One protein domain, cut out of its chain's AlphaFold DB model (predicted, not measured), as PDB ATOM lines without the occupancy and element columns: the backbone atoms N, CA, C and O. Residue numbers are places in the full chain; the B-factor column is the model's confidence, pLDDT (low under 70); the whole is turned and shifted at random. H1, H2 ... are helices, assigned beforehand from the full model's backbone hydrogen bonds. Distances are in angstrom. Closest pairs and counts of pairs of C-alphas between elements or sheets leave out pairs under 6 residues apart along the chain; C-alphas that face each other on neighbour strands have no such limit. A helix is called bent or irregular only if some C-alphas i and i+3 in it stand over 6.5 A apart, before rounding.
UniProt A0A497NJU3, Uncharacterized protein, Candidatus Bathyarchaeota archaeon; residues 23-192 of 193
ATOM      1  N   LEU A  23     165.505 194.258 122.679       97.06
ATOM      2  CA  LEU A  23     164.093 194.562 122.418       97.06
ATOM      3  C   LEU A  23     163.334 193.349 121.858       97.06
ATOM      4  O   LEU A  23     162.155 193.197 122.162       97.06
ATOM      5  N   ASN A  24     164.006 192.478 121.096       96.00
ATOM      6  CA  ASN A  24     163.397 191.270 120.543       96.00
ATOM      7  C   ASN A  24     162.926 190.303 121.641       96.00
ATOM      8  O   ASN A  24     161.764 189.918 121.644       96.00
ATOM      9  N   ARG A  25     163.766 190.016 122.647       95.19
ATOM     10  CA  ARG A  25     163.370 189.167 123.788       95.19
ATOM     11  C   ARG A  25     162.170 189.724 124.545       95.19
ATOM     12  O   ARG A  25     161.311 188.974 124.996       95.19
ATOM     13  N   ILE A  26     162.109 191.047 124.688       96.69
ATOM     14  CA  ILE A  26     160.972 191.694 125.343       96.69
ATOM     15  C   ILE A  26     159.711 191.555 124.483       96.69
ATOM     16  O   ILE A  26     158.648 191.271 125.027       96.69
ATOM     17  N   LYS A  27     159.822 191.712 123.158       95.75
ATOM     18  CA  LYS A  27     158.703 191.534 122.223       95.75
ATOM     19  C   LYS A  27     158.149 190.109 122.275       95.75
ATOM     20  O   LYS A  27     156.944 189.953 122.411       95.75
ATOM     21  N   GLU A  28     159.016 189.100 122.262       94.69
ATOM     22  CA  GLU A  28     158.617 187.691 122.374       94.69
ATOM     23  C   GLU A  28     157.886 187.400 123.693       94.69
ATOM     24  O   GLU A  28     156.859 186.722 123.709       94.69
ATOM     25  N   VAL A  29     158.359 187.971 124.810       95.25
ATOM     26  CA  VAL A  29     157.629 187.907 126.086       95.25
ATOM     27  C   VAL A  29     156.268 188.586 125.985       95.25
ATOM     28  O   VAL A  29     155.283 188.031 126.459       95.25
ATOM     29  N   GLU A  30     156.189 189.788 125.416       95.69
ATOM     30  CA  GLU A  30     154.924 190.518 125.299       95.69
ATOM     31  C   GLU A  30     153.909 189.763 124.429       95.69
ATOM     32  O   GLU A  30     152.739 189.691 124.805       95.69
ATOM     33  N   GLU A  31     154.349 189.153 123.328       94.12
ATOM     34  CA  GLU A  31     153.532 188.293 122.463       94.12
ATOM     35  C   GLU A  31     153.007 187.081 123.236       94.12
ATOM     36  O   GLU A  31     151.793 186.894 123.337       94.12
ATOM     37  N   PHE A  32     153.898 186.343 123.904       92.69
ATOM     38  CA  PHE A  32     153.518 185.212 124.747       92.69
ATOM     39  C   PHE A  32     152.519 185.613 125.849       92.69
ATOM     40  O   PHE A  32     151.500 184.952 126.057       92.69
ATOM     41  N   LEU A  33     152.768 186.717 126.560       93.25
ATOM     42  CA  LEU A  33     151.857 187.212 127.595       93.25
ATOM     43  C   LEU A  33     150.519 187.675 127.009       93.25
ATOM     44  O   LEU A  33     149.496 187.564 127.685       93.25
ATOM     45  N   SER A  34     150.507 188.214 125.790       92.88
ATOM     46  CA  SER A  34     149.288 188.636 125.101       92.88
ATOM     47  C   SER A  34     148.412 187.431 124.763       92.88
ATOM     48  O   SER A  34     147.245 187.402 125.150       92.88
ATOM     49  N   GLU A  35     148.994 186.396 124.152       90.31
ATOM     50  CA  GLU A  35     148.303 185.148 123.797       90.31
ATOM     51  C   GLU A  35     147.701 184.437 125.011       90.31
ATOM     52  O   GLU A  35     146.624 183.847 124.928       90.31
ATOM     53  N   LYS A  36     148.373 184.505 126.166       87.12
ATOM     54  CA  LYS A  36     147.876 183.923 127.421       87.12
ATOM     55  C   LYS A  36     146.935 184.848 128.203       87.12
ATOM     56  O   LYS A  36     146.431 184.459 129.254       87.12
ATOM     57  N   GLY A  37     146.694 186.072 127.731       89.38
ATOM     58  CA  GLY A  37     145.845 187.047 128.420       89.38
ATOM     59  C   GLY A  37     146.445 187.591 129.723       89.38
ATOM     60  O   GLY A  37     145.704 188.002 130.613       89.38
ATOM     61  N   PHE A  38     147.774 187.589 129.854       92.12
ATOM     62  CA  PHE A  38     148.521 188.082 131.019       92.12
ATOM     63  C   PHE A  38     149.081 189.499 130.828       92.12
ATOM     64  O   PHE A  38     149.408 190.176 131.803       92.12
ATOM     65  N   LEU A  39     149.196 189.972 129.581       91.12
ATOM     66  CA  LEU A  39     149.846 191.251 129.279       91.12
ATOM     67  C   LEU A  39     149.093 192.466 129.851       91.12
ATOM     68  O   LEU A  39     149.711 193.422 130.330       91.12
ATOM     69  N   ASN A  40     147.759 192.440 129.799       92.38
ATOM     70  CA  ASN A  40     146.913 193.519 130.302       92.38
ATOM     71  C   ASN A  40     146.639 193.327 131.799       92.38
ATOM     72  O   ASN A  40     146.003 192.349 132.180       92.38
ATOM     73  N   LEU A  41     147.068 194.286 132.625       88.88
ATOM     74  CA  LEU A  41     146.938 194.217 134.085       88.88
ATOM     75  C   LEU A  41     145.491 194.040 134.546       88.88
ATOM     76  O   LEU A  41     145.232 193.209 135.408       88.88
ATOM     77  N   ARG A  42     144.552 194.803 133.977       89.62
ATOM     78  CA  ARG A  42     143.142 194.741 134.371       89.62
ATOM     79  C   ARG A  42     142.553 193.369 134.062       89.62
ATOM     80  O   ARG A  42     142.009 192.731 134.952       89.62
ATOM     81  N   LYS A  43     142.750 192.883 132.833       89.62
ATOM     82  CA  LYS A  43     142.316 191.538 132.433       89.62
ATOM     83  C   LYS A  43     142.994 190.461 133.276       89.62
ATOM     84  O   LYS A  43     142.346 189.489 133.645       89.62
ATOM     85  N   TYR A  44     144.280 190.631 133.591       93.38
ATOM     86  CA  TYR A  44     145.005 189.685 134.428       93.38
ATOM     87  C   TYR A  44     144.441 189.625 135.848       93.38
ATOM     88  O   TYR A  44     144.189 188.539 136.371       93.38
ATOM     89  N   PHE A  45     144.185 190.789 136.435       92.69
ATOM     90  CA  PHE A  45     143.583 190.907 137.750       92.69
ATOM     91  C   PHE A  45     142.187 190.273 137.785       92.69
ATOM     92  O   PHE A  45     141.958 189.355 138.570       92.69
ATOM     93  N   GLU A  46     141.289 190.715 136.899       91.81
ATOM     94  CA  GLU A  46     139.881 190.303 136.872       91.81
ATOM     95  C   GLU A  46     139.714 188.803 136.578       91.81
ATOM     96  O   GLU A  46     138.891 188.151 137.216       91.81
ATOM     97  N   ASN A  47     140.513 188.236 135.666       89.25
ATOM     98  CA  ASN A  47     140.300 186.863 135.198       89.25
ATOM     99  C   ASN A  47     141.178 185.821 135.896       89.25
ATOM    100  O   ASN A  47     140.730 184.699 136.109       89.25
ATOM    101  N   TRP A  48     142.429 186.152 136.232       93.75
ATOM    102  CA  TRP A  48     143.405 185.154 136.686       93.75
ATOM    103  C   TRP A  48     143.725 185.284 138.168       93.75
ATOM    104  O   TRP A  48     143.655 184.292 138.894       93.75
ATOM    105  N   LEU A  49     144.049 186.494 138.634       93.88
ATOM    106  CA  LEU A  49     144.420 186.688 140.036       93.88
ATOM    107  C   LEU A  49     143.212 186.513 140.964       93.88
ATOM    108  O   LEU A  49     143.324 185.840 141.988       93.88
ATOM    109  N   MET A  50     142.045 187.039 140.579       95.19
ATOM    110  CA  MET A  50     140.796 186.800 141.310       95.19
ATOM    111  C   MET A  50     140.444 185.311 141.372       95.19
ATOM    112  O   MET A  50     140.016 184.831 142.423       95.19
ATOM    113  N   GLU A  51     140.693 184.545 140.302       94.50
ATOM    114  CA  GLU A  51     140.534 183.089 140.350       94.50
ATOM    115  C   GLU A  51     141.512 182.462 141.355       94.50
ATOM    116  O   GLU A  51     141.083 181.668 142.194       94.50
ATOM    117  N   SER A  52     142.802 182.829 141.331       94.88
ATOM    118  CA  SER A  52     143.794 182.333 142.300       94.88
ATOM    119  C   SER A  52     143.338 182.565 143.746       94.88
ATOM    120  O   SER A  52     143.403 181.657 144.580       94.88
ATOM    121  N   VAL A  53     142.835 183.766 144.043       94.81
ATOM    122  CA  VAL A  53     142.327 184.139 145.371       94.81
ATOM    123  C   VAL A  53     141.077 183.330 145.726       94.81
ATOM    124  O   VAL A  53     141.002 182.752 146.809       94.81
ATOM    125  N   TYR A  54     140.128 183.180 144.800       94.62
ATOM    126  CA  TYR A  54     138.947 182.341 145.005       94.62
ATOM    127  C   TYR A  54     139.311 180.874 145.302       94.62
ATOM    128  O   TYR A  54     138.789 180.281 146.250       94.62
ATOM    129  N   ARG A  55     140.235 180.276 144.533       92.50
ATOM    130  CA  ARG A  55     140.711 178.897 144.765       92.50
ATOM    131  C   ARG A  55     141.376 178.748 146.128       92.50
ATOM    132  O   ARG A  55     141.188 177.718 146.773       92.50
ATOM    133  N   SER A  56     142.096 179.781 146.557       91.12
ATOM    134  CA  SER A  56     142.736 179.851 147.869       91.12
ATOM    135  C   SER A  56     141.712 179.837 148.999       91.12
ATOM    136  O   SER A  56     141.809 178.996 149.885       91.12
ATOM    137  N   HIS A  57     140.672 180.676 148.923       90.94
ATOM    138  CA  HIS A  57     139.571 180.665 149.897       90.94
ATOM    139  C   HIS A  57     138.830 179.327 149.949       90.94
ATOM    140  O   HIS A  57     138.353 178.918 151.002       90.94
ATOM    141  N   LYS A  58     138.734 178.630 148.812       91.44
ATOM    142  CA  LYS A  58     138.123 177.300 148.727       91.44
ATOM    143  C   LYS A  58     139.019 176.162 149.229       91.44
ATOM    144  O   LYS A  58     138.544 175.030 149.244       91.44
ATOM    145  N   GLY A  59     140.294 176.408 149.545       87.00
ATOM    146  CA  GLY A  59     141.254 175.335 149.832       87.00
ATOM    147  C   GLY A  59     141.419 174.362 148.656       87.00
ATOM    148  O   GLY A  59     141.601 173.162 148.844       87.00
ATOM    149  N   SER A  60     141.285 174.847 147.418       87.88
ATOM    150  CA  SER A  60     141.251 173.996 146.229       87.88
ATOM    151  C   SER A  60     142.652 173.604 145.756       87.88
ATOM    152  O   SER A  60     143.516 174.461 145.595       87.88
ATOM    153  N   TYR A  61     142.841 172.330 145.389       85.12
ATOM    154  CA  TYR A  61     144.069 171.841 144.735       85.12
ATOM    155  C   TYR A  61     144.389 172.561 143.415       85.12
ATOM    156  O   TYR A  61     145.549 172.619 143.022       85.12
ATOM    157  N   LYS A  62     143.379 173.182 142.784       89.25
ATOM    158  CA  LYS A  62     143.522 174.020 141.582       89.25
ATOM    159  C   LYS A  62     144.337 175.304 141.816       89.25
ATOM    160  O   LYS A  62     144.502 176.116 140.909       89.25
ATOM    161  N   ILE A  63     144.831 175.535 143.033       90.38
ATOM    162  CA  ILE A  63     145.834 176.568 143.304       90.38
ATOM    163  C   ILE A  63     147.179 176.269 142.607       90.38
ATOM    164  O   ILE A  63     148.015 177.156 142.442       90.38
ATOM    165  N   ASP A  64     147.378 175.045 142.113       90.50
ATOM    166  CA  ASP A  64     148.477 174.679 141.216       90.50
ATOM    167  C   ASP A  64     148.540 175.516 139.920       90.50
ATOM    168  O   ASP A  64     149.634 175.808 139.434       90.50
ATOM    169  N   TYR A  65     147.413 176.004 139.398       91.75
ATOM    170  CA  TYR A  65     147.411 176.925 138.258       91.75
ATOM    171  C   TYR A  65     148.051 178.277 138.605       91.75
ATOM    172  O   TYR A  65     148.823 178.813 137.808       91.75
ATOM    173  N   SER A  66     147.796 178.806 139.808       94.50
ATOM    174  CA  SER A  66     148.478 180.009 140.324       94.50
ATOM    175  C   SER A  66     149.984 179.762 140.423       94.50
ATOM    176  O   SER A  66     150.799 180.565 139.953       94.50
ATOM    177  N   LYS A  67     150.362 178.574 140.916       94.38
ATOM    178  CA  LYS A  67     151.759 178.147 140.977       94.38
ATOM    179  C   LYS A  67     152.427 178.164 139.596       94.38
ATOM    180  O   LYS A  67     153.516 178.736 139.452       94.38
ATOM    181  N   ALA A  68     151.777 177.566 138.599       92.44
ATOM    182  CA  ALA A  68     152.260 177.503 137.222       92.44
ATOM    183  C   ALA A  68     152.389 178.898 136.585       92.44
ATOM    184  O   ALA A  68     153.390 179.180 135.922       92.44
ATOM    185  N   ARG A  69     151.446 179.815 136.848       94.31
ATOM    186  CA  ARG A  69     151.533 181.212 136.391       94.31
ATOM    187  C   ARG A  69     152.745 181.936 136.967       94.31
ATOM    188  O   ARG A  69     153.546 182.464 136.202       94.31
ATOM    189  N   GLY A  70     152.966 181.879 138.282       95.38
ATOM    190  CA  GLY A  70     154.164 182.498 138.863       95.38
ATOM    191  C   GLY A  70     155.471 181.891 138.336       95.38
ATOM    192  O   GLY A  70     156.447 182.605 138.129       95.38
ATOM    193  N   GLN A  71     155.490 180.585 138.040       94.62
ATOM    194  CA  GLN A  71     156.640 179.943 137.392       94.62
ATOM    195  C   GLN A  71     156.839 180.421 135.948       94.62
ATOM    196  O   GLN A  71     157.974 180.611 135.516       94.62
ATOM    197  N   THR A  72     155.745 180.635 135.219       93.88
ATOM    198  CA  THR A  72     155.750 181.198 133.867       93.88
ATOM    199  C   THR A  72     156.319 182.617 133.871       93.88
ATOM    200  O   THR A  72     157.191 182.929 133.059       93.88
ATOM    201  N   PHE A  73     155.900 183.466 134.814       95.94
ATOM    202  CA  PHE A  73     156.431 184.824 134.941       95.94
ATOM    203  C   PHE A  73     157.918 184.828 135.296       95.94
ATOM    204  O   PHE A  73     158.688 185.557 134.672       95.94
ATOM    205  N   LEU A  74     158.346 183.962 136.221       96.00
ATOM    206  CA  LEU A  74     159.764 183.768 136.522       96.00
ATOM    207  C   LEU A  74     160.547 183.327 135.276       96.00
ATOM    208  O   LEU A  74     161.601 183.884 134.995       96.00
ATOM    209  N   ASN A  75     160.020 182.390 134.485       94.56
ATOM    210  CA  ASN A  75     160.657 181.968 133.237       94.56
ATOM    211  C   ASN A  75     160.826 183.134 132.248       94.56
ATOM    212  O   ASN A  75     161.893 183.280 131.662       94.56
ATOM    213  N   CYS A  76     159.814 183.996 132.109       95.50
ATOM    214  CA  CYS A  76     159.889 185.187 131.256       95.50
ATOM    215  C   CYS A  76     160.941 186.190 131.750       95.50
ATOM    216  O   CYS A  76     161.677 186.747 130.940       95.50
ATOM    217  N   ILE A  77     161.045 186.402 133.070       96.88
ATOM    218  CA  ILE A  77     162.082 187.266 133.660       96.88
ATOM    219  C   ILE A  77     163.470 186.747 133.280       96.88
ATOM    220  O   ILE A  77     164.286 187.492 132.744       96.88
ATOM    221  N   ILE A  78     163.722 185.458 133.511       95.12
ATOM    222  CA  ILE A  78     165.013 184.824 133.230       95.12
ATOM    223  C   ILE A  78     165.328 184.851 131.732       95.12
ATOM    224  O   ILE A  78     166.454 185.174 131.356       95.12
ATOM    225  N   TYR A  79     164.335 184.619 130.873       95.12
ATOM    226  CA  TYR A  79     164.510 184.735 129.430       95.12
ATOM    227  C   TYR A  79     164.895 186.157 128.999       95.12
ATOM    228  O   TYR A  79     165.838 186.325 128.227       95.12
ATOM    229  N   ILE A  80     164.248 187.198 129.537       96.62
ATOM    230  CA  ILE A  80     164.636 188.590 129.247       96.62
ATOM    231  C   ILE A  80     166.080 188.843 129.676       96.62
ATOM    232  O   ILE A  80     166.849 189.405 128.898       96.62
ATOM    233  N   LEU A  81     166.456 188.417 130.882       95.56
ATOM    234  CA  LEU A  81     167.777 188.688 131.446       95.56
ATOM    235  C   LEU A  81     168.902 187.945 130.717       95.56
ATOM    236  O   LEU A  81     169.956 188.534 130.490       95.56
ATOM    237  N   PHE A  82     168.685 186.685 130.332       93.44
ATOM    238  CA  PHE A  82     169.771 185.785 129.918       93.44
ATOM    239  C   PHE A  82     169.585 185.128 128.547       93.44
ATOM    240  O   PHE A  82     170.522 184.517 128.043       93.44
ATOM    241  N   GLY A  83     168.397 185.221 127.944       91.31
ATOM    242  CA  GLY A  83     168.068 184.563 126.672       91.31
ATOM    243  C   GLY A  83     167.873 183.046 126.768       91.31
ATOM    244  O   GLY A  83     167.619 182.396 125.761       91.31
ATOM    245  N   GLU A  84     167.957 182.468 127.965       87.81
ATOM    246  CA  GLU A  84     167.735 181.047 128.217       87.81
ATOM    247  C   GLU A  84     166.971 180.854 129.535       87.81
ATOM    248  O   GLU A  84     167.194 181.616 130.473       87.81
ATOM    249  N   PRO A  85     166.103 179.839 129.661       84.69
ATOM    250  CA  PRO A  85     165.638 178.952 128.596       84.69
ATOM    251  C   PRO A  85     164.647 179.676 127.670       84.69
ATOM    252  O   PRO A  85     163.919 180.556 128.119       84.69
ATOM    253  N   GLU A  86     164.584 179.275 126.400       82.06
ATOM    254  CA  GLU A  86     163.595 179.806 125.454       82.06
ATOM    255  C   GLU A  86     162.164 179.704 125.990       82.06
ATOM    256  O   GLU A  86     161.783 178.741 126.675       82.06
ATOM    257  N   ILE A  87     161.353 180.702 125.644       78.44
ATOM    258  CA  ILE A  87     159.934 180.710 125.968       78.44
ATOM    259  C   ILE A  87     159.252 179.673 125.089       78.44
ATOM    260  O   ILE A  87     159.114 179.832 123.882       78.44
ATOM    261  N   LYS A  88     158.794 178.592 125.715       69.62
ATOM    262  CA  LYS A  88     157.861 177.670 125.074       69.62
ATOM    263  C   LYS A  88     156.446 178.165 125.333       69.62
ATOM    264  O   LYS A  88     156.148 178.605 126.439       69.62
ATOM    265  N   MET A  89     155.539 177.967 124.378       60.16
ATOM    266  CA  MET A  89     154.096 178.257 124.495       60.16
ATOM    267  C   MET A  89     153.348 177.428 125.574       60.16
ATOM    268  O   MET A  89     152.114 177.378 125.593       60.16
ATOM    269  N   SER A  90     154.077 176.781 126.489       60.97
ATOM    270  CA  SER A  90     153.574 175.979 127.600       60.97
ATOM    271  C   SER A  90     153.569 176.789 128.897       60.97
ATOM    272  O   SER A  90     154.523 177.497 129.201       60.97
ATOM    273  N   LEU A  91     152.512 176.624 129.698       57.81
ATOM    274  CA  LEU A  91     152.418 177.165 131.064       57.81
ATOM    275  C   LEU A  91     153.368 176.470 132.054       57.81
ATOM    276  O   LEU A  91     153.536 176.927 133.183       57.81
ATOM    277  N   TYR A  92     153.972 175.353 131.651       62.84
ATOM    278  CA  TYR A  92     154.933 174.638 132.473       62.84
ATOM    279  C   TYR A  92     156.349 175.092 132.114       62.84
ATOM    280  O   TYR A  92     156.770 174.903 130.965       62.84
ATOM    281  N   PRO A  93     157.095 175.678 133.070       62.41
ATOM    282  CA  PRO A  93     158.449 176.154 132.822       62.41
ATOM    283  C   PRO A  93     159.355 174.997 132.396       62.41
ATOM    284  O   PRO A  93     159.125 173.828 132.724       62.41
ATOM    285  N   SER A  94     160.446 175.322 131.705       61.66
ATOM    286  CA  SER A  94     161.445 174.304 131.397       61.66
ATOM    287  C   SER A  94     162.037 173.729 132.695       61.66
ATOM    288  O   SER A  94     162.300 174.459 133.657       61.66
ATOM    289  N   LYS A  95     162.349 172.424 132.702       66.00
ATOM    290  CA  LYS A  95     163.082 171.773 133.809       66.00
ATOM    291  C   LYS A  95     164.438 172.440 134.107       66.00
ATOM    292  O   LYS A  95     165.030 172.168 135.145       66.00
ATOM    293  N   LYS A  96     164.921 173.320 133.221       82.50
ATOM    294  CA  LYS A  96     166.206 174.018 133.320       82.50
ATOM    295  C   LYS A  96     166.152 175.311 134.143       82.50
ATOM    296  O   LYS A  96     167.208 175.856 134.432       82.50
ATOM    297  N   LEU A  97     164.974 175.796 134.557       87.31
ATOM    298  CA  LEU A  97     164.846 177.100 135.230       87.31
ATOM    299  C   LEU A  97     165.696 177.206 136.507       87.31
ATOM    300  O   LEU A  97     166.409 178.187 136.696       87.31
ATOM    301  N   LYS A  98     165.675 176.166 137.352       90.44
ATOM    302  CA  LYS A  98     166.519 176.088 138.554       90.44
ATOM    303  C   LYS A  98     168.008 176.168 138.200       90.44
ATOM    304  O   LYS A  98     168.741 176.927 138.819       90.44
ATOM    305  N   THR A  99     168.433 175.404 137.195       90.19
ATOM    306  CA  THR A  99     169.829 175.350 136.750       90.19
ATOM    307  C   THR A  99     170.305 176.696 136.214       90.19
ATOM    308  O   THR A  99     171.407 177.115 136.539       90.19
ATOM    309  N   VAL A 100     169.479 177.393 135.425       91.06
ATOM    310  CA  VAL A 100     169.826 178.727 134.911       91.06
ATOM    311  C   VAL A 100     169.949 179.727 136.057       91.06
ATOM    312  O   VAL A 100     170.942 180.442 136.118       91.06
ATOM    313  N   LEU A 101     168.999 179.730 136.997       91.69
ATOM    314  CA  LEU A 101     169.052 180.575 138.192       91.69
ATOM    315  C   LEU A 101     170.344 180.366 138.992       91.69
ATOM    316  O   LEU A 101     171.038 181.328 139.289       91.69
ATOM    317  N   GLU A 102     170.684 179.114 139.314       90.94
ATOM    318  CA  GLU A 102     171.887 178.780 140.093       90.94
ATOM    319  C   GLU A 102     173.194 179.061 139.335       90.94
ATOM    320  O   GLU A 102     174.216 179.310 139.966       90.94
ATOM    321  N   LYS A 103     173.172 179.019 137.995       90.81
ATOM    322  CA  LYS A 103     174.329 179.319 137.140       90.81
ATOM    323  C   LYS A 103     174.554 180.822 136.957       90.81
ATOM    324  O   LYS A 103     175.696 181.236 136.801       90.81
ATOM    325  N   ARG A 104     173.477 181.609 136.873       90.94
ATOM    326  CA  ARG A 104     173.511 183.021 136.455       90.94
ATOM    327  C   ARG A 104     173.438 184.022 137.611       90.94
ATOM    328  O   ARG A 104     173.620 185.203 137.355       90.94
ATOM    329  N   LEU A 105     173.124 183.578 138.829       89.75
ATOM    330  CA  LEU A 105     172.963 184.438 140.006       89.75
ATOM    331  C   LEU A 105     173.812 183.949 141.184       89.75
ATOM    332  O   LEU A 105     174.029 182.746 141.356       89.75
ATOM    333  N   ARG A 106     174.198 184.880 142.060       82.44
ATOM    334  CA  ARG A 106     175.073 184.654 143.208       82.44
ATOM    335  C   ARG A 106     174.463 183.661 144.154       82.44
ATOM    336  O   ARG A 106     173.293 183.774 144.534       82.44
ATOM    337  N   LYS A 107     175.313 182.803 144.717       72.06
ATOM    338  CA  LYS A 107     174.978 182.117 145.967       72.06
ATOM    339  C   LYS A 107     174.637 183.179 147.019       72.06
ATOM    340  O   LYS A 107     175.519 183.890 147.485       72.06
ATOM    341  N   ASN A 108     173.355 183.248 147.386       77.12
ATOM    342  CA  ASN A 108     172.738 184.192 148.329       77.12
ATOM    343  C   ASN A 108     172.220 185.531 147.766       77.12
ATOM    344  O   ASN A 108     171.906 186.403 148.579       77.12
ATOM    345  N   SER A 109     172.020 185.701 146.454       89.50
ATOM    346  CA  SER A 109     171.205 186.838 145.988       89.50
ATOM    347  C   SER A 109     169.757 186.705 146.493       89.50
ATOM    348  O   SER A 109     169.242 185.593 146.697       89.50
ATOM    349  N   TYR A 110     169.104 187.829 146.796       91.88
ATOM    350  CA  TYR A 110     167.743 187.830 147.329       91.88
ATOM    351  C   TYR A 110     166.769 187.249 146.303       91.88
ATOM    352  O   TYR A 110     165.986 186.349 146.637       91.88
ATOM    353  N   PHE A 111     166.887 187.673 145.044       95.12
ATOM    354  CA  PHE A 111     166.084 187.173 143.939       95.12
ATOM    355  C   PHE A 111     166.302 185.672 143.701       95.12
ATOM    356  O   PHE A 111     165.320 184.943 143.524       95.12
ATOM    357  N   LEU A 112     167.543 185.166 143.792       94.69
ATOM    358  CA  LEU A 112     167.813 183.726 143.696       94.69
ATOM    359  C   LEU A 112     167.130 182.960 144.829       94.69
ATOM    360  O   LEU A 112     166.419 181.986 144.572       94.69
ATOM    361  N   ARG A 113     167.305 183.391 146.087       94.44
ATOM    362  CA  ARG A 113     166.695 182.712 147.245       94.44
ATOM    363  C   ARG A 113     165.176 182.656 147.126       94.44
ATOM    364  O   ARG A 113     164.592 181.599 147.364       94.44
ATOM    365  N   TYR A 114     164.544 183.764 146.741       94.56
ATOM    366  CA  TYR A 114     163.093 183.838 146.563       94.56
ATOM    367  C   TYR A 114     162.623 182.941 145.421       94.56
ATOM    368  O   TYR A 114     161.679 182.170 145.597       94.56
ATOM    369  N   SER A 115     163.330 182.964 144.292       95.75
ATOM    370  CA  SER A 115     163.042 182.111 143.138       95.75
ATOM    371  C   SER A 115     163.145 180.630 143.491       95.75
ATOM    372  O   SER A 115     162.206 179.871 143.259       95.75
ATOM    373  N   LEU A 116     164.235 180.205 144.135       94.69
ATOM    374  CA  LEU A 116     164.428 178.814 144.547       94.69
ATOM    375  C   LEU A 116     163.428 178.377 145.620       94.69
ATOM    376  O   LEU A 116     162.925 177.253 145.557       94.69
ATOM    377  N   ARG A 117     163.121 179.242 146.596       94.62
ATOM    378  CA  ARG A 117     162.104 178.960 147.617       94.62
ATOM    379  C   ARG A 117     160.745 178.775 146.970       94.62
ATOM    380  O   ARG A 117     160.091 177.776 147.246       94.62
ATOM    381  N   TYR A 118     160.367 179.680 146.067       95.44
ATOM    382  CA  TYR A 118     159.145 179.535 145.302       95.44
ATOM    383  C   TYR A 118     159.168 178.218 144.536       95.44
ATOM    384  O   TYR A 118     158.277 177.411 144.742       95.44
ATOM    385  N   LEU A 119     160.169 177.919 143.705       93.62
ATOM    386  CA  LEU A 119     160.209 176.668 142.929       93.62
ATOM    387  C   LEU A 119     160.058 175.395 143.782       93.62
ATOM    388  O   LEU A 119     159.485 174.424 143.296       93.62
ATOM    389  N   LYS A 120     160.510 175.413 145.042       93.69
ATOM    390  CA  LYS A 120     160.349 174.310 146.007       93.69
ATOM    391  C   LYS A 120     158.972 174.255 146.684       93.69
ATOM    392  O   LYS A 120     158.629 173.213 147.240       93.69
ATOM    393  N   THR A 121     158.202 175.343 146.673       93.25
ATOM    394  CA  THR A 121     156.846 175.397 147.234       93.25
ATOM    395  C   THR A 121     155.964 174.341 146.577       93.25
ATOM    396  O   THR A 121     155.747 174.377 145.361       93.25
ATOM    397  N   ARG A 122     155.443 173.421 147.392       89.75
ATOM    398  CA  ARG A 122     154.477 172.402 146.969       89.75
ATOM    399  C   ARG A 122     153.122 173.042 146.688       89.75
ATOM    400  O   ARG A 122     152.850 174.140 147.152       89.75
ATOM    401  N   THR A 123     152.272 172.354 145.941       85.69
ATOM    402  CA  THR A 123     150.884 172.779 145.693       85.69
ATOM    403  C   THR A 123     149.883 172.092 146.614       85.69
ATOM    404  O   THR A 123     148.720 172.469 146.635       85.69
ATOM    405  N   GLY A 124     150.345 171.119 147.399       87.44
ATOM    406  CA  GLY A 124     149.587 170.450 148.440       87.44
ATOM    407  C   GLY A 124     150.233 169.131 148.852       87.44
ATOM    408  O   GLY A 124     151.049 168.576 148.115       87.44
ATOM    409  N   ASP A 125     149.855 168.625 150.021       87.25
ATOM    410  CA  ASP A 125     150.228 167.287 150.481       87.25
ATOM    411  C   ASP A 125     148.991 166.401 150.582       87.25
ATOM    412  O   ASP A 125     147.952 166.818 151.096       87.25
ATOM    413  N   LYS A 126     149.099 165.146 150.136       85.00
ATOM    414  CA  LYS A 126     148.022 164.174 150.326       85.00
ATOM    415  C   LYS A 126     147.900 163.836 151.812       85.00
ATOM    416  O   LYS A 126     148.817 163.275 152.413       85.00
ATOM    417  N   ASN A 127     146.750 164.138 152.398       83.75
ATOM    418  CA  ASN A 127     146.402 163.721 153.742       83.75
ATOM    419  C   ASN A 127     146.237 162.197 153.757       83.75
ATOM    420  O   ASN A 127     145.353 161.645 153.103       83.75
ATOM    421  N   LYS A 128     147.095 161.509 154.516       83.06
ATOM    422  CA  LYS A 128     147.108 160.040 154.580       83.06
ATOM    423  C   LYS A 128     145.820 159.441 155.154       83.06
ATOM    424  O   LYS A 128     145.499 158.313 154.807       83.06
ATOM    425  N   LYS A 129     145.099 160.168 156.015       80.50
ATOM    426  CA  LYS A 129     143.871 159.680 156.664       80.50
ATOM    427  C   LYS A 129     142.641 159.851 155.782       80.50
ATOM    428  O   LYS A 129     141.784 158.981 155.761       80.50
ATOM    429  N   THR A 130     142.543 160.978 155.086       79.50
ATOM    430  CA  THR A 130     141.314 161.354 154.376       79.50
ATOM    431  C   THR A 130     141.439 161.280 152.855       79.50
ATOM    432  O   THR A 130     140.442 161.389 152.153       79.50
ATOM    433  N   GLY A 131     142.655 161.124 152.322       80.00
ATOM    434  CA  GLY A 131     142.933 161.100 150.885       80.00
ATOM    435  C   GLY A 131     142.924 162.474 150.204       80.00
ATOM    436  O   GLY A 131     143.431 162.580 149.087       80.00
ATOM    437  N   TRP A 132     142.411 163.516 150.871       80.12
ATOM    438  CA  TRP A 132     142.339 164.888 150.358       80.12
ATOM    439  C   TRP A 132     143.709 165.561 150.272       80.12
ATOM    440  O   TRP A 132     144.634 165.219 151.004       80.12
ATOM    441  N   ILE A 133     143.835 166.556 149.396       84.25
ATOM    442  CA  ILE A 133     145.048 167.367 149.264       84.25
ATOM    443  C   ILE A 133     144.940 168.567 150.211       84.25
ATOM    444  O   ILE A 133     144.060 169.405 150.036       84.25
ATOM    445  N   ASN A 134     145.839 168.665 151.193       86.81
ATOM    446  CA  ASN A 134     145.969 169.850 152.036       86.81
ATOM    447  C   ASN A 134     146.834 170.897 151.328       86.81
ATOM    448  O   ASN A 134     148.038 170.691 151.154       86.81
ATOM    449  N   VAL A 135     146.220 172.014 150.942       89.44
ATOM    450  CA  VAL A 135     146.895 173.133 150.271       89.44
ATOM    451  C   VAL A 135     147.198 174.307 151.199       89.44
ATOM    452  O   VAL A 135     148.000 175.162 150.831       89.44
ATOM    453  N   GLU A 136     146.590 174.364 152.390       89.00
ATOM    454  CA  GLU A 136     146.602 175.542 153.273       89.00
ATOM    455  C   GLU A 136     148.011 176.082 153.571       89.00
ATOM    456  O   GLU A 136     148.217 177.287 153.407       89.00
ATOM    457  N   PRO A 137     149.026 175.245 153.894       91.94
ATOM    458  CA  PRO A 137     150.374 175.741 154.188       91.94
ATOM    459  C   PRO A 137     151.055 176.421 152.992       91.94
ATOM    460  O   PRO A 137     152.051 177.129 153.148       91.94
ATOM    461  N   TYR A 138     150.547 176.175 151.784       93.94
ATOM    462  CA  TYR A 138     151.177 176.564 150.531       93.94
ATOM    463  C   TYR A 138     150.485 177.734 149.835       93.94
ATOM    464  O   TYR A 138     151.106 178.366 148.981       93.94
ATOM    465  N   VAL A 139     149.251 178.072 150.222       93.69
ATOM    466  CA  VAL A 139     148.444 179.132 149.595       93.69
ATOM    467  C   VAL A 139     149.188 180.470 149.541       93.69
ATOM    468  O   VAL A 139     149.383 181.016 148.455       93.69
ATOM    469  N   TYR A 140     149.664 180.987 150.679       94.31
ATOM    470  CA  TYR A 140     150.346 182.288 150.713       94.31
ATOM    471  C   TYR A 140     151.664 182.301 149.927       94.31
ATOM    472  O   TYR A 140     151.860 183.220 149.132       94.31
ATOM    473  N   PRO A 141     152.561 181.303 150.068       95.38
ATOM    474  CA  PRO A 141     153.737 181.209 149.209       95.38
ATOM    475  C   PRO A 141     153.420 181.136 147.707       95.38
ATOM    476  O   PRO A 141     154.193 181.658 146.903       95.38
ATOM    477  N   ILE A 142     152.319 180.484 147.318       95.69
ATOM    478  CA  ILE A 142     151.895 180.385 145.917       95.69
ATOM    479  C   ILE A 142     151.404 181.744 145.408       95.69
ATOM    480  O   ILE A 142     151.982 182.267 144.455       95.69
ATOM    481  N   LEU A 143     150.416 182.344 146.078       95.62
ATOM    482  CA  LEU A 143     149.857 183.644 145.694       95.62
ATOM    483  C   LEU A 143     150.909 184.752 145.721       95.62
ATOM    484  O   LEU A 143     151.036 185.524 144.771       95.62
ATOM    485  N   GLY A 144     151.692 184.811 146.798       96.56
ATOM    486  CA  GLY A 144     152.745 185.806 146.959       96.56
ATOM    487  C   GLY A 144     153.795 185.701 145.859       96.56
ATOM    488  O   GLY A 144     154.220 186.719 145.323       96.56
ATOM    489  N   GLY A 145     154.174 184.480 145.469       96.81
ATOM    490  CA  GLY A 145     155.099 184.275 144.361       96.81
ATOM    491  C   GLY A 145     154.508 184.644 143.000       96.81
ATOM    492  O   GLY A 145     155.189 185.306 142.221       96.81
ATOM    493  N   GLU A 146     153.251 184.284 142.720       96.50
ATOM    494  CA  GLU A 146     152.559 184.695 141.490       96.50
ATOM    495  C   GLU A 146     152.584 186.224 141.325       96.50
ATOM    496  O   GLU A 146     153.062 186.727 140.305       96.50
ATOM    497  N   ILE A 147     152.152 186.956 142.356       96.94
ATOM    498  CA  ILE A 147     152.106 188.425 142.357       96.94
ATOM    499  C   ILE A 147     153.517 189.015 142.240       96.94
ATOM    500  O   ILE A 147     153.748 189.915 141.432       96.94
ATOM    501  N   PHE A 148     154.473 188.497 143.017       97.62
ATOM    502  CA  PHE A 148     155.853 188.981 143.026       97.62
ATOM    503  C   PHE A 148     156.496 188.900 141.637       97.62
ATOM    504  O   PHE A 148     157.025 189.899 141.139       97.62
ATOM    505  N   PHE A 149     156.422 187.740 140.976       97.75
ATOM    506  CA  PHE A 149     157.014 187.580 139.647       97.75
ATOM    507  C   PHE A 149     156.245 188.348 138.576       97.75
ATOM    508  O   PHE A 149     156.875 188.892 137.672       97.75
ATOM    509  N   TYR A 150     154.920 188.464 138.683       97.44
ATOM    510  CA  TYR A 150     154.143 189.275 137.747       97.44
ATOM    511  C   TYR A 150     154.558 190.754 137.786       97.44
ATOM    512  O   TYR A 150     154.908 191.335 136.757       97.44
ATOM    513  N   CYS A 151     154.590 191.358 138.978       97.19
ATOM    514  CA  CYS A 151     154.983 192.756 139.152       97.19
ATOM    515  C   CYS A 151     156.435 192.999 138.720       97.19
ATOM    516  O   CYS A 151     156.720 193.992 138.047       97.19
ATOM    517  N   THR A 152     157.336 192.066 139.041       98.25
ATOM    518  CA  THR A 152     158.741 192.129 138.614       98.25
ATOM    519  C   THR A 152     158.862 192.086 137.090       98.25
ATOM    520  O   THR A 152     159.553 192.915 136.504       98.25
ATOM    521  N   LEU A 153     158.141 191.181 136.422       98.00
ATOM    522  CA  LEU A 153     158.131 191.063 134.962       98.00
ATOM    523  C   LEU A 153     157.570 192.318 134.280       98.00
ATOM    524  O   LEU A 153     158.113 192.790 133.277       98.00
ATOM    525  N   LYS A 154     156.502 192.895 134.836       97.19
ATOM    526  CA  LYS A 154     155.914 194.145 134.340       97.19
ATOM    527  C   LYS A 154     156.886 195.316 134.457       97.19
ATOM    528  O   LYS A 154     157.081 196.030 133.478       97.19
ATOM    529  N   ALA A 155     157.543 195.471 135.606       98.12
ATOM    530  CA  ALA A 155     158.589 196.475 135.768       98.12
ATOM    531  C   ALA A 155     159.742 196.238 134.777       98.12
ATOM    532  O   ALA A 155     160.209 197.183 134.141       98.12
ATOM    533  N   LEU A 156     160.148 194.977 134.589       98.25
ATOM    534  CA  LEU A 156     161.291 194.623 133.752       98.25
ATOM    535  C   LEU A 156     161.021 194.977 132.301       98.25
ATOM    536  O   LEU A 156     161.819 195.685 131.699       98.25
ATOM    537  N   THR A 157     159.881 194.558 131.758       97.56
ATOM    538  CA  THR A 157     159.489 194.858 130.373       97.56
ATOM    539  C   THR A 157     159.367 196.366 130.122       97.56
ATOM    540  O   THR A 157     159.914 196.868 129.142       97.56
ATOM    541  N   GLU A 158     158.717 197.116 131.016       96.69
ATOM    542  CA  GLU A 158     158.485 198.559 130.849       96.69
ATOM    543  C   GLU A 158     159.779 199.385 130.945       96.69
ATOM    544  O   GLU A 158     160.074 200.190 130.055       96.69
ATOM    545  N   ILE A 159     160.577 199.173 131.996       97.69
ATOM    546  CA  ILE A 159     161.785 199.969 132.249       97.69
ATOM    547  C   ILE A 159     162.903 199.606 131.273       97.69
ATOM    548  O   ILE A 159     163.535 200.505 130.718       97.69
ATOM    549  N   THR A 160     163.115 198.321 130.972       97.19
ATOM    550  CA  THR A 160     164.153 197.939 129.995       97.19
ATOM    551  C   THR A 160     163.823 198.447 128.594       97.19
ATOM    552  O   THR A 160     164.708 198.984 127.934       97.19
ATOM    553  N   LYS A 161     162.552 198.415 128.153       97.31
ATOM    554  CA  LYS A 161     162.141 199.055 126.888       97.31
ATOM    555  C   LYS A 161     162.466 200.543 126.875       97.31
ATOM    556  O   LYS A 161     162.953 201.039 125.861       97.31
ATOM    557  N   LYS A 162     162.205 201.254 127.977       96.56
ATOM    558  CA  LYS A 162     162.515 202.686 128.104       96.56
ATOM    559  C   LYS A 162     164.023 202.938 127.979       96.56
ATOM    560  O   LYS A 162     164.418 203.793 127.191       96.56
ATOM    561  N   ILE A 163     164.848 202.152 128.673       96.69
ATOM    562  CA  ILE A 163     166.319 202.244 128.644       96.69
ATOM    563  C   ILE A 163     166.887 201.937 127.253       96.69
ATOM    564  O   ILE A 163     167.772 202.646 126.779       96.69
ATOM    565  N   LEU A 164     166.383 200.893 126.590       96.81
ATOM    566  CA  LEU A 164     166.872 200.463 125.278       96.81
ATOM    567  C   LEU A 164     166.456 201.420 124.154       96.81
ATOM    568  O   LEU A 164     167.207 201.608 123.201       96.81
ATOM    569  N   LYS A 165     165.276 202.045 124.257       96.50
ATOM    570  CA  LYS A 165     164.791 203.021 123.266       96.50
ATOM    571  C   LYS A 165     165.383 204.417 123.453       96.50
ATOM    572  O   LYS A 165     165.449 205.172 122.489       96.50
ATOM    573  N   ASN A 166     165.801 204.771 124.668       95.00
ATOM    574  CA  ASN A 166     166.369 206.079 124.973       95.00
ATOM    575  C   ASN A 166     167.834 205.954 125.424       95.00
ATOM    576  O   ASN A 166     168.131 205.654 126.582       95.00
ATOM    577  N   LYS A 167     168.757 206.266 124.505       87.94
ATOM    578  CA  LYS A 167     170.209 206.265 124.763       87.94
ATOM    579  C   LYS A 167     170.622 207.204 125.904       87.94
ATOM    580  O   LYS A 167     171.590 206.907 126.593       87.94
ATOM    581  N   ASN A 168     169.856 208.267 126.139       90.62
ATOM    582  CA  ASN A 168     170.117 209.264 127.177       90.62
ATOM    583  C   ASN A 168     169.321 208.997 128.463       90.62
ATOM    584  O   ASN A 168     169.286 209.846 129.349       90.62
ATOM    585  N   TYR A 169     168.645 207.847 128.573       92.31
ATOM    586  CA  TYR A 169     167.969 207.486 129.811       92.31
ATOM    587  C   TYR A 169     168.989 207.319 130.941       92.31
ATOM    588  O   TYR A 169     169.951 206.556 130.806       92.31
ATOM    589  N   SER A 170     168.704 208.000 132.044       90.75
ATOM    590  CA  SER A 170     169.266 207.809 133.377       90.75
ATOM    591  C   SER A 170     168.113 207.576 134.350       90.75
ATOM    592  O   SER A 170     166.969 207.975 134.089       90.75
ATOM    593  N   PHE A 171     168.396 206.894 135.453       88.81
ATOM    594  CA  PHE A 171     167.427 206.783 136.525       88.81
ATOM    595  C   PHE A 171     167.221 208.167 137.161       88.81
ATOM    596  O   PHE A 171     168.173 208.923 137.361       88.81
ATOM    597  N   PRO A 172     165.972 208.549 137.469       85.19
ATOM    598  CA  PRO A 172     165.726 209.804 138.157       85.19
ATOM    599  C   PRO A 172     166.284 209.740 139.584       85.19
ATOM    600  O   PRO A 172     166.332 208.679 140.203       85.19
ATOM    601  N   GLN A 173     166.631 210.909 140.134       82.75
ATOM    602  CA  GLN A 173     167.119 211.039 141.515       82.75
ATOM    603  C   GLN A 173     166.149 210.424 142.534       82.75
ATOM    604  O   GLN A 173     166.577 209.843 143.527       82.75
ATOM    605  N   CYS A 174     164.849 210.510 142.249       87.44
ATOM    606  CA  CYS A 174     163.806 209.795 142.967       87.44
ATOM    607  C   CYS A 174     163.222 208.723 142.042       87.44
ATOM    608  O   CYS A 174     162.333 209.013 141.238       87.44
ATOM    609  N   MET A 175     163.738 207.496 142.140       92.38
ATOM    610  CA  MET A 175     163.212 206.349 141.397       92.38
ATOM    611  C   MET A 175     161.774 206.050 141.815       92.38
ATOM    612  O   MET A 175     161.457 205.984 143.003       92.38
ATOM    613  N   ASN A 176     160.905 205.800 140.837       95.75
ATOM    614  CA  ASN A 176     159.615 205.187 141.139       95.75
ATOM    615  C   ASN A 176     159.783 203.690 141.467       95.75
ATOM    616  O   ASN A 176     160.834 203.093 141.237       95.75
ATOM    617  N   TRP A 177     158.721 203.043 141.952       96.56
ATOM    618  CA  TRP A 177     158.788 201.638 142.371       96.56
ATOM    619  C   TRP A 177     159.211 200.665 141.264       96.56
ATOM    620  O   TRP A 177     159.943 199.721 141.543       96.56
ATOM    621  N   ARG A 178     158.807 200.888 140.005       97.06
ATOM    622  CA  ARG A 178     159.233 200.027 138.884       97.06
ATOM    623  C   ARG A 178     160.724 200.187 138.615       97.06
ATOM    624  O   ARG A 178     161.416 199.199 138.402       97.06
ATOM    625  N   GLU A 179     161.205 201.424 138.635       97.06
ATOM    626  CA  GLU A 179     162.621 201.745 138.455       97.06
ATOM    627  C   GLU A 179     163.470 201.122 139.564       97.06
ATOM    628  O   GLU A 179     164.445 200.443 139.258       97.06
ATOM    629  N   ALA A 180     163.039 201.241 140.822       96.06
ATOM    630  CA  ALA A 180     163.713 200.625 141.961       96.06
ATOM    631  C   ALA A 180     163.769 199.091 141.846       96.06
ATOM    632  O   ALA A 180     164.834 198.506 142.036       96.06
ATOM    633  N   ILE A 181     162.659 198.435 141.475       97.06
ATOM    634  CA  ILE A 181     162.630 196.977 141.258       97.06
ATOM    635  C   ILE A 181     163.704 196.560 140.245       97.06
ATOM    636  O   ILE A 181     164.429 195.597 140.484       97.06
ATOM    637  N   ILE A 182     163.832 197.287 139.131       97.38
ATOM    638  CA  ILE A 182     164.798 196.948 138.076       97.38
ATOM    639  C   ILE A 182     166.222 197.306 138.452       97.38
ATOM    640  O   ILE A 182     167.122 196.522 138.163       97.38
ATOM    641  N   TYR A 183     166.431 198.413 139.154       95.56
ATOM    642  CA  TYR A 183     167.740 198.754 139.687       95.56
ATOM    643  C   TYR A 183     168.279 197.640 140.600       95.56
ATOM    644  O   TYR A 183     169.386 197.151 140.374       95.56
ATOM    645  N   TYR A 184     167.487 197.180 141.576       93.88
ATOM    646  CA  TYR A 184     167.912 196.121 142.498       93.88
ATOM    647  C   TYR A 184     168.036 194.758 141.815       93.88
ATOM    648  O   TYR A 184     169.053 194.093 141.992       93.88
ATOM    649  N   LEU A 185     167.065 194.368 140.978       95.94
ATOM    650  CA  LEU A 185     167.127 193.101 140.242       95.94
ATOM    651  C   LEU A 185     168.396 193.006 139.390       95.94
ATOM    652  O   LEU A 185     169.060 191.979 139.399       95.94
ATOM    653  N   ILE A 186     168.729 194.062 138.646       95.69
ATOM    654  CA  ILE A 186     169.898 194.058 137.763       95.69
ATOM    655  C   ILE A 186     171.198 194.184 138.561       95.69
ATOM    656  O   ILE A 186     172.183 193.555 138.193       95.69
ATOM    657  N   SER A 187     171.209 194.923 139.673       92.94
ATOM    658  CA  SER A 187     172.375 194.968 140.568       92.94
ATOM    659  C   SER A 187     172.732 193.572 141.089       92.94
ATOM    660  O   SER A 187     173.891 193.175 141.020       92.94
ATOM    661  N   GLU A 188     171.729 192.784 141.489       91.38
ATOM    662  CA  GLU A 188     171.917 191.385 141.896       91.38
ATOM    663  C   GLU A 188     172.410 190.466 140.767       91.38
ATOM    664  O   GLU A 188     172.896 189.381 141.058       91.38
ATOM    665  N   VAL A 189     172.256 190.861 139.499       90.69
ATOM    666  CA  VAL A 189     172.758 190.110 138.335       90.69
ATOM    667  C   VAL A 189     174.190 190.524 137.980       90.69
ATOM    668  O   VAL A 189     174.985 189.692 137.555       90.69
ATOM    669  N   ILE A 190     174.522 191.811 138.118       89.00
ATOM    670  CA  ILE A 190     175.833 192.363 137.739       89.00
ATOM    671  C   ILE A 190     176.926 191.957 138.712       89.00
ATOM    672  O   ILE A 190     178.051 191.736 138.282       89.00
ATOM    673  N   GLU A 191     176.625 191.869 140.008       69.88
ATOM    674  CA  GLU A 191     177.607 191.460 141.022       69.88
ATOM    675  C   GLU A 191     178.159 190.029 140.819       69.88
ATOM    676  O   GLU A 191     179.015 189.599 141.592       69.88
ATOM    677  N   ASP A 192     177.703 189.317 139.780       57.09
ATOM    678  CA  ASP A 192     178.080 187.950 139.408       57.09
ATOM    679  C   ASP A 192     178.759 187.803 138.035       57.09
ATOM    680  O   ASP A 192     178.993 186.666 137.604       57.09
TER     681      ASP A 192
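AT A GLANCE: This is residues 23 to 192 of the 193 residues of an uncharacterized protein of Candidatus Bathyarchaeota archaeon (UniProt A0A497NJU3). H3 and the long H6 run side by side as the core, with H1 and H2 arching one after the other over one side and H4, H5 and H7 on the other side, H7 crossing H6. The stretch 121 to 135 extends one end of the long axis, while the link from H6 to H7 lies at the other end. The printed part has 170 residues with seven named helices, H1 to H7 in order, and no named strand: all helix. It is compact, with a radius of gyration of the C-alphas of 16.9 A, yet elongated, spanning 63 by 36 by 32 A.

IN THESE COORDINATES: H1, residues 23 to 35, begins at C-alpha 23 (164.093, 194.562, 122.418). H2, residues 41 to 57, is 22.1 A long, with a kink of 26 degrees near residue 48; it is only just irregular, C-alphas 46 and 49 being 6.6 A apart. H3, residues 61 to 82, is 32.8 A long. H4 holds residues 97 to 104 and H5 residues 110 to 120. H6, residues 136 to 165, is 44.6 A long and irregular, with C-alphas 137 and 140 7.4 A apart. H7, residues 177 to 190, ends at C-alpha 190 (175.833, 192.363, 137.739).

HOW THE PARTS SIT: H6 is the hub, touching five helices. H1, H2, H3 and H6 form a bundle, a group of helices packed together. H3 and H6 touch at a shallow tilt of 28 degrees, the same way, closest at the C-alphas of Gly 70 and Glu 146, 3.8 A. H1 touches H3 with its residues 25 to 29 alone, closest at the C-alphas of Arg 25 and Ile 80, 5.6 A. H2 and H3, a helical hairpin, touch at a steep tilt of 42 degrees, closest at the C-alphas of Ser 52 and Ser 66, 5.6 A. H1 and H2 are apart. H7 touches H6 about perpendicular, at 89 degrees, closest at the C-alphas of Ala 155 and Arg 178, 4.8 A. H5 and H6, a helical hairpin, only just touch, with 3 pairs of C-alphas within 8 A, closest at those of Tyr 118 and Gly 145, 6.3 A. H4 and H5, another helical hairpin, touch closest at the C-alphas of Leu 101 and Leu 112, 6.5 A. In H1, H4, H5 and H7 every O i to N i+4 pair is within hydrogen-bond range; in H2 10 of 13, in H3 16 of 18 and in H6 24 of 26 are.

THE WHOLE: The two C-alphas farthest apart, of Lys 129 and Asn 168, are 63.4 A apart. The printed part has no cut. The links H3 to H4, H5 to H6 and H6 to H7 are long; in the second, residues 125 to 126 pair antiparallel with 133 to 134. Mean pLDDT of the printed part is 90.4, and residues 88 to 95 and 191 to 192 are under 70.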